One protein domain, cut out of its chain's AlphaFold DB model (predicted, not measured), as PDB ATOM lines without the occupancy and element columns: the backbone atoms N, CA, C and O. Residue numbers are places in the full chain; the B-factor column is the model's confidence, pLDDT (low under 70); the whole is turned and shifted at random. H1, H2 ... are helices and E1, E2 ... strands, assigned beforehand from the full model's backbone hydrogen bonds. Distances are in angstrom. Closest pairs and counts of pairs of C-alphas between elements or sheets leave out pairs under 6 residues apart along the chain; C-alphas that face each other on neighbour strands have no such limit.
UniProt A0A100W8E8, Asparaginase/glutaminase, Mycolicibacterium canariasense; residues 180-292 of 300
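AT A GLANCE: This is residues 180 to 292 of the 300 residues of the protein "Asparaginase/glutaminase" of Mycolicibacterium canariasense (UniProt A0A100W8E8). A small, twisted sheet of four strands forms the core, with the helical hairpin H3 and H4 packed on one face and H1 on the other. Short H2 lies away from the sheet. The 113 printed residues include four named helices and four named strands, in the order E1 E2 H1 E3 H2 E4 H3 H4; the sheet's order is E1 E2 E3 E4, all parallel. The class is mixed, with 51 residues in named elements, under half; the whole is compact, with a radius of gyration of the C-alphas of 12.9 A and spans of 36 by 31 by 22 A.

IN THESE COORDINATES: Find C-alpha 180 at (-23.365, 0.537, -37.142), where E1, residues 180 to 182, begins. Next come E2, 200 to 204, 13.3 A, and H1, 220 to 229, 14.1 A. Then read E3, 234 to 237; H2, 247 to 250; and E4, 257 to 259. H3, 265 to 277, runs 17.9 A; H4, 282 to 290, 12.2 A, ends at C-alpha 290 (-26.941, 14.796, -29.308).

HOW THE PARTS SIT: Across E1 and E2 look for N 182 and O 202, 2.8 A; across E2 and E3, N 235 and O 201, 2.8 A; across E3 and E4, N 258 and O 234, 2.8 A. H3 is over E2, height 8.6 A; their closest C-alphas, Glu 204 and Ala 265, are 5.5 A apart. H4, on the same face, touches H3, closest C-alphas Gly 275 and Leu 285, 5.9 A, opposite ways at a tilt of 36 degrees, only just steep. H1, on the opposite face, is over E3, height 9.3 A; closest C-alphas Ala 224 and Val 234, 6.5 A. E2, H1, E3 and E3, H2, E4 are strand-helix-strand units, parallel neighbours joined through a helix, with right-handed crossovers. H2 is not on the sheet. In H1, H3 and H4 every O i to N i+4 pair is within hydrogen-bond range; H2 is too short for one.

THE WHOLE: The C-alphas farthest apart, Gly 215 and Met 278, are 36.2 A apart. The printed part has no cut. The links E1 to E2 and E2 to H1 are long. Residues 242 to 250 have pLDDT under 70.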
ATOM      1  N   LEU A 180     -23.470   1.730 -37.977       98.44
ATOM      2  CA  LEU A 180     -23.365   0.537 -37.142       98.44
ATOM      3  C   LEU A 180     -24.072   0.764 -35.803       98.44
ATOM      4  O   LEU A 180     -23.667   1.643 -35.048       98.44
ATOM      5  N   TYR A 181     -25.061  -0.066 -35.471       98.19
ATOM      6  CA  TYR A 181     -25.669  -0.101 -34.139       98.19
ATOM      7  C   TYR A 181     -25.136  -1.290 -33.327       98.19
ATOM      8  O   TYR A 181     -25.237  -2.438 -33.762       98.19
ATOM      9  N   LEU A 182     -24.550  -1.026 -32.154       97.06
ATOM     10  CA  LEU A 182     -23.950  -2.036 -31.279       97.06
ATOM     11  C   LEU A 182     -24.609  -2.057 -29.904       97.06
ATOM     12  O   LEU A 182     -24.506  -1.091 -29.153       97.06
ATOM     13  N   ARG A 183     -25.153  -3.218 -29.528       96.44
ATOM     14  CA  ARG A 183     -25.448  -3.566 -28.135       96.44
ATOM     15  C   ARG A 183     -24.267  -4.350 -27.547       96.44
ATOM     16  O   ARG A 183     -23.930  -5.410 -28.082       96.44
ATOM     17  N   PRO A 184     -23.616  -3.877 -26.471       95.56
ATOM     18  CA  PRO A 184     -22.494  -4.582 -25.875       95.56
ATOM     19  C   PRO A 184     -22.960  -5.854 -25.160       95.56
ATOM     20  O   PRO A 184     -24.060  -5.929 -24.616       95.56
ATOM     21  N   TYR A 185     -22.072  -6.842 -25.110       96.56
ATOM     22  CA  TYR A 185     -22.220  -8.030 -24.276       96.56
ATOM     23  C   TYR A 185     -20.861  -8.429 -23.679       96.56
ATOM     24  O   TYR A 185     -19.812  -8.045 -24.217       96.56
ATOM     25  N   PRO A 186     -20.834  -9.185 -22.565       96.56
ATOM     26  CA  PRO A 186     -19.586  -9.665 -21.981       96.56
ATOM     27  C   PRO A 186     -18.766 -10.474 -22.994       96.56
ATOM     28  O   PRO A 186     -19.197 -11.526 -23.457       96.56
ATOM     29  N   GLY A 187     -17.577  -9.974 -23.339       96.06
ATOM     30  CA  GLY A 187     -16.684 -10.618 -24.307       96.06
ATOM     31  C   GLY A 187     -16.854 -10.174 -25.763       96.06
ATOM     32  O   GLY A 187     -16.259 -10.807 -26.632       96.06
ATOM     33  N   LEU A 188     -17.612  -9.106 -26.049       97.44
ATOM     34  CA  LEU A 188     -17.642  -8.490 -27.382       97.44
ATOM     35  C   LEU A 188     -16.216  -8.152 -27.853       97.44
ATOM     36  O   LEU A 188     -15.530  -7.333 -27.241       97.44
ATOM     37  N   ASP A 189     -15.778  -8.793 -28.937       97.62
ATOM     38  CA  ASP A 189     -14.469  -8.567 -29.550       97.62
ATOM     39  C   ASP A 189     -14.573  -7.483 -30.629       97.62
ATOM     40  O   ASP A 189     -14.961  -7.742 -31.769       97.62
ATOM     41  N   TYR A 190     -14.177  -6.260 -30.285       97.81
ATOM     42  CA  TYR A 190     -14.186  -5.131 -31.212       97.81
ATOM     43  C   TYR A 190     -13.184  -5.281 -32.366       97.81
ATOM     44  O   TYR A 190     -13.271  -4.540 -33.347       97.81
ATOM     45  N   ARG A 191     -12.222  -6.214 -32.308       96.25
ATOM     46  CA  ARG A 191     -11.282  -6.464 -33.420       96.25
ATOM     47  C   ARG A 191     -11.965  -7.118 -34.614       96.25
ATOM     48  O   ARG A 191     -11.477  -6.960 -35.726       96.25
ATOM     49  N   ALA A 192     -13.087  -7.801 -34.391       96.06
ATOM     50  CA  ALA A 192     -13.897  -8.381 -35.460       96.06
ATOM     51  C   ALA A 192     -14.640  -7.321 -36.294       96.06
ATOM     52  O   ALA A 192     -15.167  -7.637 -37.356       96.06
ATOM     53  N   ILE A 193     -14.686  -6.075 -35.817       97.31
ATOM     54  CA  ILE A 193     -15.365  -4.965 -36.475       97.31
ATOM     55  C   ILE A 193     -14.306  -4.093 -37.146       97.31
ATOM     56  O   ILE A 193     -13.382  -3.615 -36.478       97.31
ATOM     57  N   ASP A 194     -14.442  -3.879 -38.452       97.25
ATOM     58  CA  ASP A 194     -13.675  -2.881 -39.196       97.25
ATOM     59  C   ASP A 194     -14.459  -1.556 -39.250       97.25
ATOM     60  O   ASP A 194     -15.495  -1.498 -39.919       97.25
ATOM     61  N   PRO A 195     -14.008  -0.492 -38.556       96.75
ATOM     62  CA  PRO A 195     -14.718   0.782 -38.540       96.75
ATOM     63  C   PRO A 195     -14.863   1.425 -39.919       96.75
ATOM     64  O   PRO A 195     -15.860   2.097 -40.151       96.75
ATOM     65  N   ALA A 196     -13.922   1.201 -40.844       96.06
ATOM     66  CA  ALA A 196     -13.915   1.868 -42.151       96.06
ATOM     67  C   ALA A 196     -15.142   1.531 -43.023       96.06
ATOM     68  O   ALA A 196     -15.445   2.241 -43.984       96.06
ATOM     69  N   GLY A 197     -15.876   0.466 -42.682       96.38
ATOM     70  CA  GLY A 197     -17.134   0.101 -43.332       96.38
ATOM     71  C   GLY A 197     -18.295   1.058 -43.048       96.38
ATOM     72  O   GLY A 197     -19.271   1.044 -43.801       96.38
ATOM     73  N   PHE A 198     -18.188   1.930 -42.044       98.31
ATOM     74  CA  PHE A 198     -19.310   2.705 -41.513       98.31
ATOM     75  C   PHE A 198     -19.086   4.214 -41.598       98.31
ATOM     76  O   PHE A 198     -17.954   4.683 -41.537       98.31
ATOM     77  N   ASP A 199     -20.181   4.966 -41.697       98.44
ATOM     78  CA  ASP A 199     -20.165   6.434 -41.657       98.44
ATOM     79  C   ASP A 199     -20.303   6.962 -40.219       98.44
ATOM     80  O   ASP A 199     -19.867   8.068 -39.910       98.44
ATOM     81  N   ALA A 200     -20.891   6.162 -39.324       98.62
ATOM     82  CA  ALA A 200     -20.989   6.430 -37.893       98.62
ATOM     83  C   ALA A 200     -21.247   5.133 -37.109       98.62
ATOM     84  O   ALA A 200     -21.760   4.149 -37.652       98.62
ATOM     85  N   VAL A 201     -20.946   5.152 -35.811       98.69
ATOM     86  CA  VAL A 201     -21.310   4.087 -34.870       98.69
ATOM     87  C   VAL A 201     -22.229   4.647 -33.790       98.69
ATOM     88  O   VAL A 201     -21.940   5.691 -33.213       98.69
ATOM     89  N   VAL A 202     -23.297   3.918 -33.477       98.62
ATOM     90  CA  VAL A 202     -24.117   4.098 -32.277       98.62
ATOM     91  C   VAL A 202     -23.880   2.904 -31.361       98.62
ATOM     92  O   VAL A 202     -24.127   1.758 -31.731       98.62
ATOM     93  N   HIS A 203     -23.368   3.165 -30.167       98.00
ATOM     94  CA  HIS A 203     -23.028   2.165 -29.166       98.00
ATOM     95  C   HIS A 203     -23.933   2.326 -27.947       98.00
ATOM     96  O   HIS A 203     -23.947   3.375 -27.302       98.00
ATOM     97  N   GLU A 204     -24.709   1.291 -27.650       97.19
ATOM     98  CA  GLU A 204     -25.551   1.257 -26.463       97.19
ATOM     99  C   GLU A 204     -24.697   1.045 -25.211       97.19
ATOM    100  O   GLU A 204     -23.778   0.229 -25.182       97.19
ATOM    101  N   THR A 205     -25.017   1.734 -24.129       94.56
ATOM    102  CA  THR A 205     -24.412   1.456 -22.824       94.56
ATOM    103  C   THR A 205     -25.229   0.449 -22.023       94.56
ATOM    104  O   THR A 205     -26.445   0.356 -22.165       94.56
ATOM    105  N   TYR A 206     -24.591  -0.256 -21.089       93.12
ATOM    106  CA  TYR A 206     -25.321  -0.982 -20.048       93.12
ATOM    107  C   TYR A 206     -26.175  -0.028 -19.199       93.12
ATOM    108  O   TYR A 206     -25.999   1.188 -19.244       93.12
ATOM    109  N   HIS A 207     -27.063  -0.593 -18.375       86.00
ATOM    110  CA  HIS A 207     -28.122   0.128 -17.654       86.00
ATOM    111  C   HIS A 207     -27.672   1.378 -16.866       86.00
ATOM    112  O   HIS A 207     -28.479   2.271 -16.638       86.00
ATOM    113  N   SER A 208     -26.415   1.440 -16.416       85.88
ATOM    114  CA  SER A 208     -25.838   2.567 -15.666       85.88
ATOM    115  C   SER A 208     -25.046   3.557 -16.532       85.88
ATOM    116  O   SER A 208     -24.290   4.366 -15.999       85.88
ATOM    117  N   GLY A 209     -25.157   3.482 -17.860       87.81
ATOM    118  CA  GLY A 209     -24.358   4.295 -18.783       87.81
ATOM    119  C   GLY A 209     -22.920   3.799 -18.955       87.81
ATOM    120  O   GLY A 209     -22.043   4.565 -19.351       87.81
ATOM    121  N   THR A 210     -22.645   2.533 -18.628       89.44
ATOM    122  CA  THR A 210     -21.290   1.963 -18.628       89.44
ATOM    123  C   THR A 210     -21.034   1.056 -19.832       89.44
ATOM    124  O   THR A 210     -21.949   0.483 -20.417       89.44
ATOM    125  N   ALA A 211     -19.762   0.890 -20.193       92.56
ATOM    126  CA  ALA A 211     -19.291  -0.058 -21.202       92.56
ATOM    127  C   ALA A 211     -17.923  -0.622 -20.779       92.56
ATOM    128  O   ALA A 211     -17.227  -0.028 -19.951       92.56
ATOM    129  N   CYS A 212     -17.529  -1.777 -21.326       93.81
ATOM    130  CA  CYS A 212     -16.225  -2.362 -21.016       93.81
ATOM    131  C   CYS A 212     -15.106  -1.477 -21.583       93.81
ATOM    132  O   CYS A 212     -15.001  -1.306 -22.794       93.81
ATOM    133  N   ALA A 213     -14.274  -0.914 -20.705       92.62
ATOM    134  CA  ALA A 213     -13.181  -0.008 -21.066       92.62
ATOM    135  C   ALA A 213     -11.793  -0.676 -21.021       92.62
ATOM    136  O   ALA A 213     -10.775  -0.017 -21.233       92.62
ATOM    137  N   VAL A 214     -11.737  -1.985 -20.757       92.06
ATOM    138  CA  VAL A 214     -10.498  -2.744 -20.532       92.06
ATOM    139  C   VAL A 214     -10.413  -3.976 -21.431       92.06
ATOM    140  O   VAL A 214     -11.411  -4.431 -21.990       92.06
ATOM    141  N   GLY A 215      -9.208  -4.538 -21.528       93.38
ATOM    142  CA  GLY A 215      -8.912  -5.743 -22.301       93.38
ATOM    143  C   GLY A 215      -8.578  -5.451 -23.764       93.38
ATOM    144  O   GLY A 215      -9.204  -4.612 -24.403       93.38
ATOM    145  N   ALA A 216      -7.597  -6.184 -24.301       91.81
ATOM    146  CA  ALA A 216      -7.001  -5.920 -25.616       91.81
ATOM    147  C   ALA A 216      -7.982  -6.017 -26.802       91.81
ATOM    148  O   ALA A 216      -7.717  -5.478 -27.872       91.81
ATOM    149  N   SER A 217      -9.088  -6.742 -26.635       95.06
ATOM    150  CA  SER A 217     -10.126  -6.922 -27.656       95.06
ATOM    151  C   SER A 217     -11.486  -6.357 -27.252       95.06
ATOM    152  O   SER A 217     -12.330  -6.120 -28.108       95.06
ATOM    153  N   THR A 218     -11.701  -6.146 -25.954       96.75
ATOM    154  CA  THR A 218     -13.001  -5.823 -25.355       96.75
ATOM    155  C   THR A 218     -13.128  -4.364 -24.932       96.75
ATOM    156  O   THR A 218     -14.198  -3.968 -24.477       96.75
ATOM    157  N   SER A 219     -12.065  -3.563 -25.048       95.31
ATOM    158  CA  SER A 219     -12.105  -2.149 -24.676       95.31
ATOM    159  C   SER A 219     -12.817  -1.311 -25.737       95.31
ATOM    160  O   SER A 219     -12.337  -1.153 -26.861       95.31
ATOM    161  N   VAL A 220     -13.929  -0.689 -25.344       95.81
ATOM    162  CA  VAL A 220     -14.622   0.319 -26.157       95.81
ATOM    163  C   VAL A 220     -13.741   1.547 -26.413       95.81
ATOM    164  O   VAL A 220     -13.882   2.194 -27.444       95.81
ATOM    165  N   LEU A 221     -12.789   1.849 -25.520       94.81
ATOM    166  CA  LEU A 221     -11.861   2.969 -25.699       94.81
ATOM    167  C   LEU A 221     -10.882   2.691 -26.847       94.81
ATOM    168  O   LEU A 221     -10.618   3.572 -27.660       94.81
ATOM    169  N   ASP A 222     -10.369   1.461 -26.947       94.50
ATOM    170  CA  ASP A 222      -9.506   1.055 -28.065       94.50
ATOM    171  C   ASP A 222     -10.282   1.019 -29.385       94.50
ATOM    172  O   ASP A 222      -9.773   1.445 -30.426       94.50
ATOM    173  N   PHE A 223     -11.538   0.567 -29.345       97.00
ATOM    174  CA  PHE A 223     -12.432   0.624 -30.496       97.00
ATOM    175  C   PHE A 223     -12.692   2.064 -30.957       97.00
ATOM    176  O   PHE A 223     -12.560   2.348 -32.147       97.00
ATOM    177  N   ALA A 224     -12.963   2.988 -30.031       96.44
ATOM    178  CA  ALA A 224     -13.162   4.404 -30.334       96.44
ATOM    179  C   ALA A 224     -11.931   5.031 -31.000       96.44
ATOM    180  O   ALA A 224     -12.066   5.730 -32.001       96.44
ATOM    181  N   ARG A 225     -10.717   4.711 -30.529       95.00
ATOM    182  CA  ARG A 225      -9.474   5.173 -31.174       95.00
ATOM    183  C   ARG A 225      -9.341   4.669 -32.610       95.00
ATOM    184  O   ARG A 225      -8.936   5.433 -33.482       95.00
ATOM    185  N   ARG A 226      -9.695   3.404 -32.876       96.38
ATOM    186  CA  ARG A 226      -9.708   2.842 -34.242       96.38
ATOM    187  C   ARG A 226     -10.751   3.528 -35.126       96.38
ATOM    188  O   ARG A 226     -10.446   3.819 -36.277       96.38
ATOM    189  N   CYS A 227     -11.937   3.815 -34.590       97.50
ATOM    190  CA  CYS A 227     -12.973   4.567 -35.301       97.50
ATOM    191  C   CYS A 227     -12.496   5.988 -35.632       97.50
ATOM    192  O   CYS A 227     -12.551   6.395 -36.787       97.50
ATOM    193  N   GLY A 228     -11.914   6.696 -34.659       95.88
ATOM    194  CA  GLY A 228     -11.347   8.030 -34.859       95.88
ATOM    195  C   GLY A 228     -10.230   8.059 -35.907       95.88
ATOM    196  O   GLY A 228     -10.208   8.953 -36.749       95.88
ATOM    197  N   ALA A 229      -9.353   7.048 -35.932       96.25
ATOM    198  CA  ALA A 229      -8.331   6.909 -36.973       96.25
ATOM    199  C   ALA A 229      -8.921   6.681 -38.381       96.25
ATOM    200  O   ALA A 229      -8.292   7.055 -39.369       96.25
ATOM    201  N   ALA A 230     -10.120   6.099 -38.471       96.88
ATOM    202  CA  ALA A 230     -10.875   5.930 -39.712       96.88
ATOM    203  C   ALA A 230     -11.802   7.123 -40.035       96.88
ATOM    204  O   ALA A 230     -12.482   7.099 -41.055       96.88
ATOM    205  N   GLY A 231     -11.845   8.159 -39.186       96.38
ATOM    206  CA  GLY A 231     -12.753   9.300 -39.343       96.38
ATOM    207  C   GLY A 231     -14.218   8.997 -39.009       96.38
ATOM    208  O   GLY A 231     -15.096   9.754 -39.413       96.38
ATOM    209  N   VAL A 232     -14.490   7.913 -38.278       98.12
ATOM    210  CA  VAL A 232     -15.844   7.452 -37.949       98.12
ATOM    211  C   VAL A 232     -16.219   7.902 -36.531       98.12
ATOM    212  O   VAL A 232     -15.579   7.460 -35.571       98.12
ATOM    213  N   PRO A 233     -17.236   8.767 -36.356       97.94
ATOM    214  CA  PRO A 233     -17.703   9.178 -35.038       97.94
ATOM    215  C   PRO A 233     -18.398   8.021 -34.317       97.94
ATOM    216  O   PRO A 233     -19.110   7.220 -34.927       97.94
ATOM    217  N   VAL A 234     -18.221   7.961 -32.996       98.06
ATOM    218  CA  VAL A 234     -18.855   6.953 -32.140       98.06
ATOM    219  C   VAL A 234     -19.750   7.649 -31.126       98.06
ATOM    220  O   VAL A 234     -19.274   8.196 -30.130       98.06
ATOM    221  N   PHE A 235     -21.051   7.613 -31.384       97.81
ATOM    222  CA  PHE A 235     -22.090   8.031 -30.454       97.81
ATOM    223  C   PHE A 235     -22.313   6.930 -29.426       97.81
ATOM    224  O   PHE A 235     -22.566   5.789 -29.799       97.81
ATOM    225  N   LEU A 236     -22.221   7.250 -28.138       95.94
ATOM    226  CA  LEU A 236     -22.347   6.264 -27.065       95.94
ATOM    227  C   LEU A 236     -23.369   6.711 -26.020       95.94
ATOM    228  O   LEU A 236     -23.319   7.844 -25.541       95.94
ATOM    229  N   GLY A 237     -24.290   5.829 -25.645       94.12
ATOM    230  CA  GLY A 237     -25.309   6.145 -24.650       94.12
ATOM    231  C   GLY A 237     -26.488   5.171 -24.635       94.12
ATOM    232  O   GLY A 237     -26.458   4.158 -25.329       94.12
ATOM    233  N   PRO A 238     -27.544   5.466 -23.865       92.25
ATOM    234  CA  PRO A 238     -27.710   6.670 -23.048       92.25
ATOM    235  C   PRO A 238     -26.787   6.712 -21.821       92.25
ATOM    236  O   PRO A 238     -26.713   5.755 -21.058       92.25
ATOM    237  N   VAL A 239     -26.138   7.854 -21.572       88.69
ATOM    238  CA  VAL A 239     -25.375   8.086 -20.327       88.69
ATOM    239  C   VAL A 239     -26.154   8.966 -19.332       88.69
ATOM    240  O   VAL A 239     -26.874   9.869 -19.772       88.69
ATOM    241  N   PRO A 240     -26.009   8.759 -18.007       81.38
ATOM    242  CA  PRO A 240     -26.680   9.572 -16.991       81.38
ATOM    243  C   PRO A 240     -26.079  10.980 -16.891       81.38
ATOM    244  O   PRO A 240     -24.907  11.187 -17.215       81.38
ATOM    245  N   ASP A 241     -26.880  11.950 -16.436       73.44
ATOM    246  CA  ASP A 241     -26.512  13.373 -16.327       73.44
ATOM    247  C   ASP A 241     -25.310  13.637 -15.418       73.44
ATOM    248  O   ASP A 241     -24.478  14.500 -15.714       73.44
ATOM    249  N   ASP A 242     -25.154  12.838 -14.368       65.94
ATOM    250  CA  ASP A 242     -24.005  12.850 -13.476       65.94
ATOM    251  C   ASP A 242     -22.863  11.982 -14.030       65.94
ATOM    252  O   ASP A 242     -22.518  10.909 -13.545       65.94
ATOM    253  N   VAL A 243     -22.179  12.516 -15.042       54.03
ATOM    254  CA  VAL A 243     -20.992  11.926 -15.711       54.03
ATOM    255  C   VAL A 243     -19.875  11.486 -14.738       54.03
ATOM    256  O   VAL A 243     -18.942  10.788 -15.126       54.03
ATOM    257  N   ALA A 244     -19.946  11.909 -13.473       50.97
ATOM    258  CA  ALA A 244     -18.927  11.728 -12.448       50.97
ATOM    259  C   ALA A 244     -18.984  10.391 -11.677       50.97
ATOM    260  O   ALA A 244     -18.093  10.156 -10.863       50.97
ATOM    261  N   ALA A 245     -19.972   9.513 -11.884       50.62
ATOM    262  CA  ALA A 245     -20.151   8.364 -10.987       50.62
ATOM    263  C   ALA A 245     -19.296   7.111 -11.300       50.62
ATOM    264  O   ALA A 245     -19.146   6.261 -10.423       50.62
ATOM    265  N   TYR A 246     -18.707   6.974 -12.500       53.81
ATOM    266  CA  TYR A 246     -17.974   5.752 -12.880       53.81
ATOM    267  C   TYR A 246     -16.674   6.006 -13.654       53.81
ATOM    268  O   TYR A 246     -16.617   6.819 -14.574       53.81
ATOM    269  N   GLU A 247     -15.640   5.226 -13.319       54.62
ATOM    270  CA  GLU A 247     -14.291   5.283 -13.909       54.62
ATOM    271  C   GLU A 247     -14.280   5.055 -15.432       54.62
ATOM    272  O   GLU A 247     -13.442   5.606 -16.140       54.62
ATOM    273  N   SER A 248     -15.239   4.292 -15.969       57.50
ATOM    274  CA  SER A 248     -15.370   4.089 -17.416       57.50
ATOM    275  C   SER A 248     -15.899   5.324 -18.152       57.50
ATOM    276  O   SER A 248     -15.495   5.559 -19.286       57.50
ATOM    277  N   VAL A 249     -16.740   6.144 -17.511       59.78
ATOM    278  CA  VAL A 249     -17.424   7.290 -18.138       59.78
ATOM    279  C   VAL A 249     -16.507   8.513 -18.250       59.78
ATOM    280  O   VAL A 249     -16.549   9.237 -19.246       59.78
ATOM    281  N   THR A 250     -15.609   8.716 -17.282       63.53
ATOM    282  CA  THR A 250     -14.626   9.817 -17.298       63.53
ATOM    283  C   THR A 250     -13.623   9.699 -18.453       63.53
ATOM    284  O   THR A 250     -13.112  10.711 -18.934       63.53
ATOM    285  N   GLY A 251     -13.379   8.481 -18.949       70.75
ATOM    286  CA  GLY A 251     -12.484   8.203 -20.074       70.75
ATOM    287  C   GLY A 251     -13.104   8.367 -21.467       70.75
ATOM    288  O   GLY A 251     -12.362   8.379 -22.450       70.75
ATOM    289  N   PHE A 252     -14.431   8.505 -21.586       81.31
ATOM    290  CA  PHE A 252     -15.114   8.479 -22.886       81.31
ATOM    291  C   PHE A 252     -14.733   9.653 -23.788       81.31
ATOM    292  O   PHE A 252     -14.243   9.442 -24.899       81.31
ATOM    293  N   ALA A 253     -14.871  10.883 -23.293       76.50
ATOM    294  CA  ALA A 253     -14.533  12.073 -24.072       76.50
ATOM    295  C   ALA A 253     -13.043  12.098 -24.463       76.50
ATOM    296  O   ALA A 253     -12.703  12.430 -25.596       76.50
ATOM    297  N   ALA A 254     -12.153  11.670 -23.560       80.38
ATOM    298  CA  ALA A 254     -10.719  11.577 -23.833       80.38
ATOM    299  C   ALA A 254     -10.371  10.533 -24.913       80.38
ATOM    300  O   ALA A 254      -9.335  10.645 -25.566       80.38
ATOM    301  N   ALA A 255     -11.227   9.526 -25.116       84.94
ATOM    302  CA  ALA A 255     -11.081   8.514 -26.160       84.94
ATOM    303  C   ALA A 255     -11.787   8.878 -27.481       84.94
ATOM    304  O   ALA A 255     -11.749   8.080 -28.416       84.94
ATOM    305  N   GLY A 256     -12.420  10.055 -27.572       88.00
ATOM    306  CA  GLY A 256     -13.167  10.490 -28.756       88.00
ATOM    307  C   GLY A 256     -14.579   9.901 -28.868       88.00
ATOM    308  O   GLY A 256     -15.189   9.997 -29.929       88.00
ATOM    309  N   LEU A 257     -15.107   9.300 -27.796       93.88
ATOM    310  CA  LEU A 257     -16.511   8.888 -27.725       93.88
ATOM    311  C   LEU A 257     -17.405  10.115 -27.520       93.88
ATOM    312  O   LEU A 257     -17.096  10.992 -26.710       93.88
ATOM    313  N   ILE A 258     -18.537  10.145 -28.219       94.50
ATOM    314  CA  ILE A 258     -19.505  11.241 -28.200       94.50
ATOM    315  C   ILE A 258     -20.725  10.797 -27.383       94.50
ATOM    316  O   ILE A 258     -21.580  10.074 -27.897       94.50
ATOM    317  N   PRO A 259     -20.835  11.192 -26.103       92.19
ATOM    318  CA  PRO A 259     -21.954  10.770 -25.278       92.19
ATOM    319  C   PRO A 259     -23.267  11.427 -25.723       92.19
ATOM    320  O   PRO A 259     -23.320  12.649 -25.889       92.19
ATOM    321  N   PHE A 260     -24.339  10.642 -25.834       93.50
ATOM    322  CA  PHE A 260     -25.709  11.156 -25.944       93.50
ATOM    323  C   PHE A 260     -26.530  10.837 -24.689       93.50
ATOM    324  O   PHE A 260     -26.249   9.892 -23.949       93.50
ATOM    325  N   ARG A 261     -27.538  11.672 -24.430       90.56
ATOM    326  CA  ARG A 261     -28.338  11.694 -23.195       90.56
ATOM    327  C   ARG A 261     -29.814  11.800 -23.528       90.56
ATOM    328  O   ARG A 261     -30.157  12.287 -24.603       90.56
ATOM    329  N   TRP A 262     -30.656  11.377 -22.585       89.94
ATOM    330  CA  TRP A 262     -32.120  11.505 -22.647       89.94
ATOM    331  C   TRP A 262     -32.763  10.873 -23.890       89.94
ATOM    332  O   TRP A 262     -33.918  11.126 -24.174       89.94
ATOM    333  N   MET A 263     -32.032  10.068 -24.656       93.00
ATOM    334  CA  MET A 263     -32.500   9.442 -25.888       93.00
ATOM    335  C   MET A 263     -32.140   7.966 -25.835       93.00
ATOM    336  O   MET A 263     -31.053   7.612 -25.379       93.00
ATOM    337  N   ARG A 264     -33.030   7.103 -26.319       93.88
ATOM    338  CA  ARG A 264     -32.757   5.668 -26.439       93.88
ATOM    339  C   ARG A 264     -31.737   5.387 -27.533       93.88
ATOM    340  O   ARG A 264     -31.630   6.149 -28.493       93.88
ATOM    341  N   ALA A 265     -31.004   4.286 -27.410       96.06
ATOM    342  CA  ALA A 265     -29.977   3.933 -28.383       96.06
ATOM    343  C   ALA A 265     -30.576   3.580 -29.757       96.06
ATOM    344  O   ALA A 265     -30.020   3.963 -30.783       96.06
ATOM    345  N   GLU A 266     -31.761   2.964 -29.794       96.38
ATOM    346  CA  GLU A 266     -32.500   2.705 -31.034       96.38
ATOM    347  C   GLU A 266     -32.925   4.008 -31.724       96.38
ATOM    348  O   GLU A 266     -32.746   4.166 -32.932       96.38
ATOM    349  N   THR A 267     -33.423   4.977 -30.951       97.31
ATOM    350  CA  THR A 267     -33.759   6.314 -31.452       97.31
ATOM    351  C   THR A 267     -32.509   7.041 -31.950       97.31
ATOM    352  O   THR A 267     -32.532   7.636 -33.027       97.31
ATOM    353  N   ALA A 268     -31.392   6.940 -31.219       97.88
ATOM    354  CA  ALA A 268     -30.100   7.493 -31.620       97.88
ATOM    355  C   ALA A 268     -29.599   6.882 -32.935       97.88
ATOM    356  O   ALA A 268     -29.052   7.604 -33.766       97.88
ATOM    357  N   TYR A 269     -29.815   5.584 -33.155       98.62
ATOM    358  CA  TYR A 269     -29.497   4.907 -34.412       98.62
ATOM    359  C   TYR A 269     -30.296   5.475 -35.587       98.62
ATOM    360  O   TYR A 269     -29.694   5.905 -36.572       98.62
ATOM    361  N   VAL A 270     -31.624   5.568 -35.466       98.44
ATOM    362  CA  VAL A 270     -32.477   6.141 -36.524       98.44
ATOM    363  C   VAL A 270     -32.105   7.599 -36.797       98.44
ATOM    364  O   VAL A 270     -31.988   8.013 -37.949       98.44
ATOM    365  N   LYS A 271     -31.852   8.371 -35.737       96.44
ATOM    366  CA  LYS A 271     -31.439   9.770 -35.843       96.44
ATOM    367  C   LYS A 271     -30.069   9.915 -36.504       96.44
ATOM    368  O   LYS A 271     -29.893  10.769 -37.359       96.44
ATOM    369  N   THR A 272     -29.107   9.064 -36.164       98.12
ATOM    370  CA  THR A 272     -27.780   9.072 -36.797       98.12
ATOM    371  C   THR A 272     -27.880   8.695 -38.272       98.12
ATOM    372  O   THR A 272     -27.261   9.358 -39.096       98.12
ATOM    373  N   SER A 273     -28.706   7.700 -38.613       98.50
ATOM    374  CA  SER A 273     -29.000   7.310 -39.998       98.50
ATOM    375  C   SER A 273     -29.607   8.464 -40.800       98.50
ATOM    376  O   SER A 273     -29.153   8.739 -41.908       98.50
ATOM    377  N   LEU A 274     -30.557   9.211 -40.231       96.69
ATOM    378  CA  LEU A 274     -31.076  10.426 -40.863       96.69
ATOM    379  C   LEU A 274     -29.980  11.479 -41.057       96.69
ATOM    380  O   LEU A 274     -29.842  12.046 -42.133       96.69
ATOM    381  N   GLY A 275     -29.175  11.734 -40.024       95.50
ATOM    382  CA  GLY A 275     -28.111  12.730 -40.091       95.50
ATOM    383  C   GLY A 275     -27.095  12.426 -41.192       95.50
ATOM    384  O   GLY A 275     -26.777  13.309 -41.986       95.50
ATOM    385  N   THR A 276     -26.620  11.182 -41.277       96.31
ATOM    386  CA  THR A 276     -25.668  10.768 -42.318       96.31
ATOM    387  C   THR A 276     -26.308  10.732 -43.705       96.31
ATOM    388  O   THR A 276     -25.676  11.175 -44.660       96.31
ATOM    389  N   GLY A 277     -27.567  10.288 -43.821       95.94
ATOM    390  CA  GLY A 277     -28.327  10.306 -45.078       95.94
ATOM    391  C   GLY A 277     -28.542  11.718 -45.625       95.94
ATOM    392  O   GLY A 277     -28.386  11.954 -46.817       95.94
ATOM    393  N   MET A 278     -28.754  12.695 -44.740       93.62
ATOM    394  CA  MET A 278     -28.820  14.118 -45.092       93.62
ATOM    395  C   MET A 278     -27.442  14.776 -45.297       93.62
ATOM    396  O   MET A 278     -27.353  15.997 -45.451       93.62
ATOM    397  N   GLY A 279     -26.355  13.996 -45.288       93.19
ATOM    398  CA  GLY A 279     -24.993  14.467 -45.545       93.19
ATOM    399  C   GLY A 279     -24.340  15.225 -44.385       93.19
ATOM    400  O   GLY A 279     -23.327  15.901 -44.590       93.19
ATOM    401  N   LEU A 280     -24.888  15.145 -43.167       93.12
ATOM    402  CA  LEU A 280     -24.269  15.756 -41.992       93.12
ATOM    403  C   LEU A 280     -23.016  14.980 -41.586       93.12
ATOM    404  O   LEU A 280     -23.004  13.752 -41.517       93.12
ATOM    405  N   THR A 281     -21.959  15.717 -41.250       93.44
ATOM    406  CA  THR A 281     -20.672  15.167 -40.806       93.44
ATOM    407  C   THR A 281     -20.090  16.018 -39.673       93.44
ATOM    408  O   THR A 281     -20.556  17.132 -39.416       93.44
ATOM    409  N   GLY A 282     -19.088  15.489 -38.961       92.38
ATOM    410  CA  GLY A 282     -18.349  16.218 -37.922       92.38
ATOM    411  C   GLY A 282     -19.238  16.835 -36.833       92.38
ATOM    412  O   GLY A 282     -20.123  16.176 -36.278       92.38
ATOM    413  N   ASP A 283     -19.002  18.113 -36.535       92.12
ATOM    414  CA  ASP A 283     -19.723  18.849 -35.491       92.12
ATOM    415  C   ASP A 283     -21.217  18.994 -35.799       92.12
ATOM    416  O   ASP A 283     -22.033  18.906 -34.884       92.12
ATOM    417  N   ALA A 284     -21.593  19.130 -37.076       93.00
ATOM    418  CA  ALA A 284     -22.995  19.247 -37.474       93.00
ATOM    419  C   ALA A 284     -23.771  17.956 -37.180       93.00
ATOM    420  O   ALA A 284     -24.866  18.007 -36.625       93.00
ATOM    421  N   LEU A 285     -23.184  16.789 -37.482       94.88
ATOM    422  CA  LEU A 285     -23.779  15.498 -37.121       94.88
ATOM    423  C   LEU A 285     -23.847  15.329 -35.596       94.88
ATOM    424  O   LEU A 285     -24.842  14.838 -35.066       94.88
ATOM    425  N   THR A 286     -22.813  15.777 -34.882       94.38
ATOM    426  CA  THR A 286     -22.756  15.697 -33.417       94.38
ATOM    427  C   THR A 286     -23.832  16.542 -32.741       94.38
ATOM    428  O   THR A 286     -24.541  16.065 -31.853       94.38
ATOM    429  N   GLU A 287     -23.979  17.798 -33.161       92.50
ATOM    430  CA  GLU A 287     -25.025  18.697 -32.678       92.50
ATOM    431  C   GLU A 287     -26.412  18.129 -32.980       92.50
ATOM    432  O   GLU A 287     -27.283  18.089 -32.104       92.50
ATOM    433  N   PHE A 288     -26.584  17.633 -34.203       92.62
ATOM    434  CA  PHE A 288     -27.827  17.058 -34.669       92.62
ATOM    435  C   PHE A 288     -28.278  15.869 -33.812       92.62
ATOM    436  O   PHE A 288     -29.382  15.881 -33.268       92.62
ATOM    437  N   VAL A 289     -27.412  14.869 -33.630       94.19
ATOM    438  CA  VAL A 289     -27.745  13.655 -32.875       94.19
ATOM    439  C   VAL A 289     -27.944  13.971 -31.390       94.19
ATOM    440  O   VAL A 289     -28.963  13.585 -30.811       94.19
ATOM    441  N   CYS A 290     -27.015  14.705 -30.770       92.50
ATOM    442  CA  CYS A 290     -26.941  14.796 -29.308       92.50
ATOM    443  C   CYS A 290     -27.680  15.983 -28.680       92.50
ATOM    444  O   CYS A 290     -27.861  15.985 -27.462       92.50
ATOM    445  N   ARG A 291     -28.035  17.029 -29.440       89.00
ATOM    446  CA  ARG A 291     -28.515  18.297 -28.849       89.00
ATOM    447  C   ARG A 291     -29.794  18.845 -29.454       89.00
ATOM    448  O   ARG A 291     -30.559  19.481 -28.731       89.00
ATOM    449  N   ARG A 292     -30.024  18.624 -30.745       89.19
ATOM    450  CA  ARG A 292     -31.217  19.114 -31.436       89.19
ATOM    451  C   ARG A 292     -32.394  18.191 -31.160       89.19
ATOM    452  O   ARG A 292     -32.308  17.027 -31.512       89.19
TER     453      ARG A 292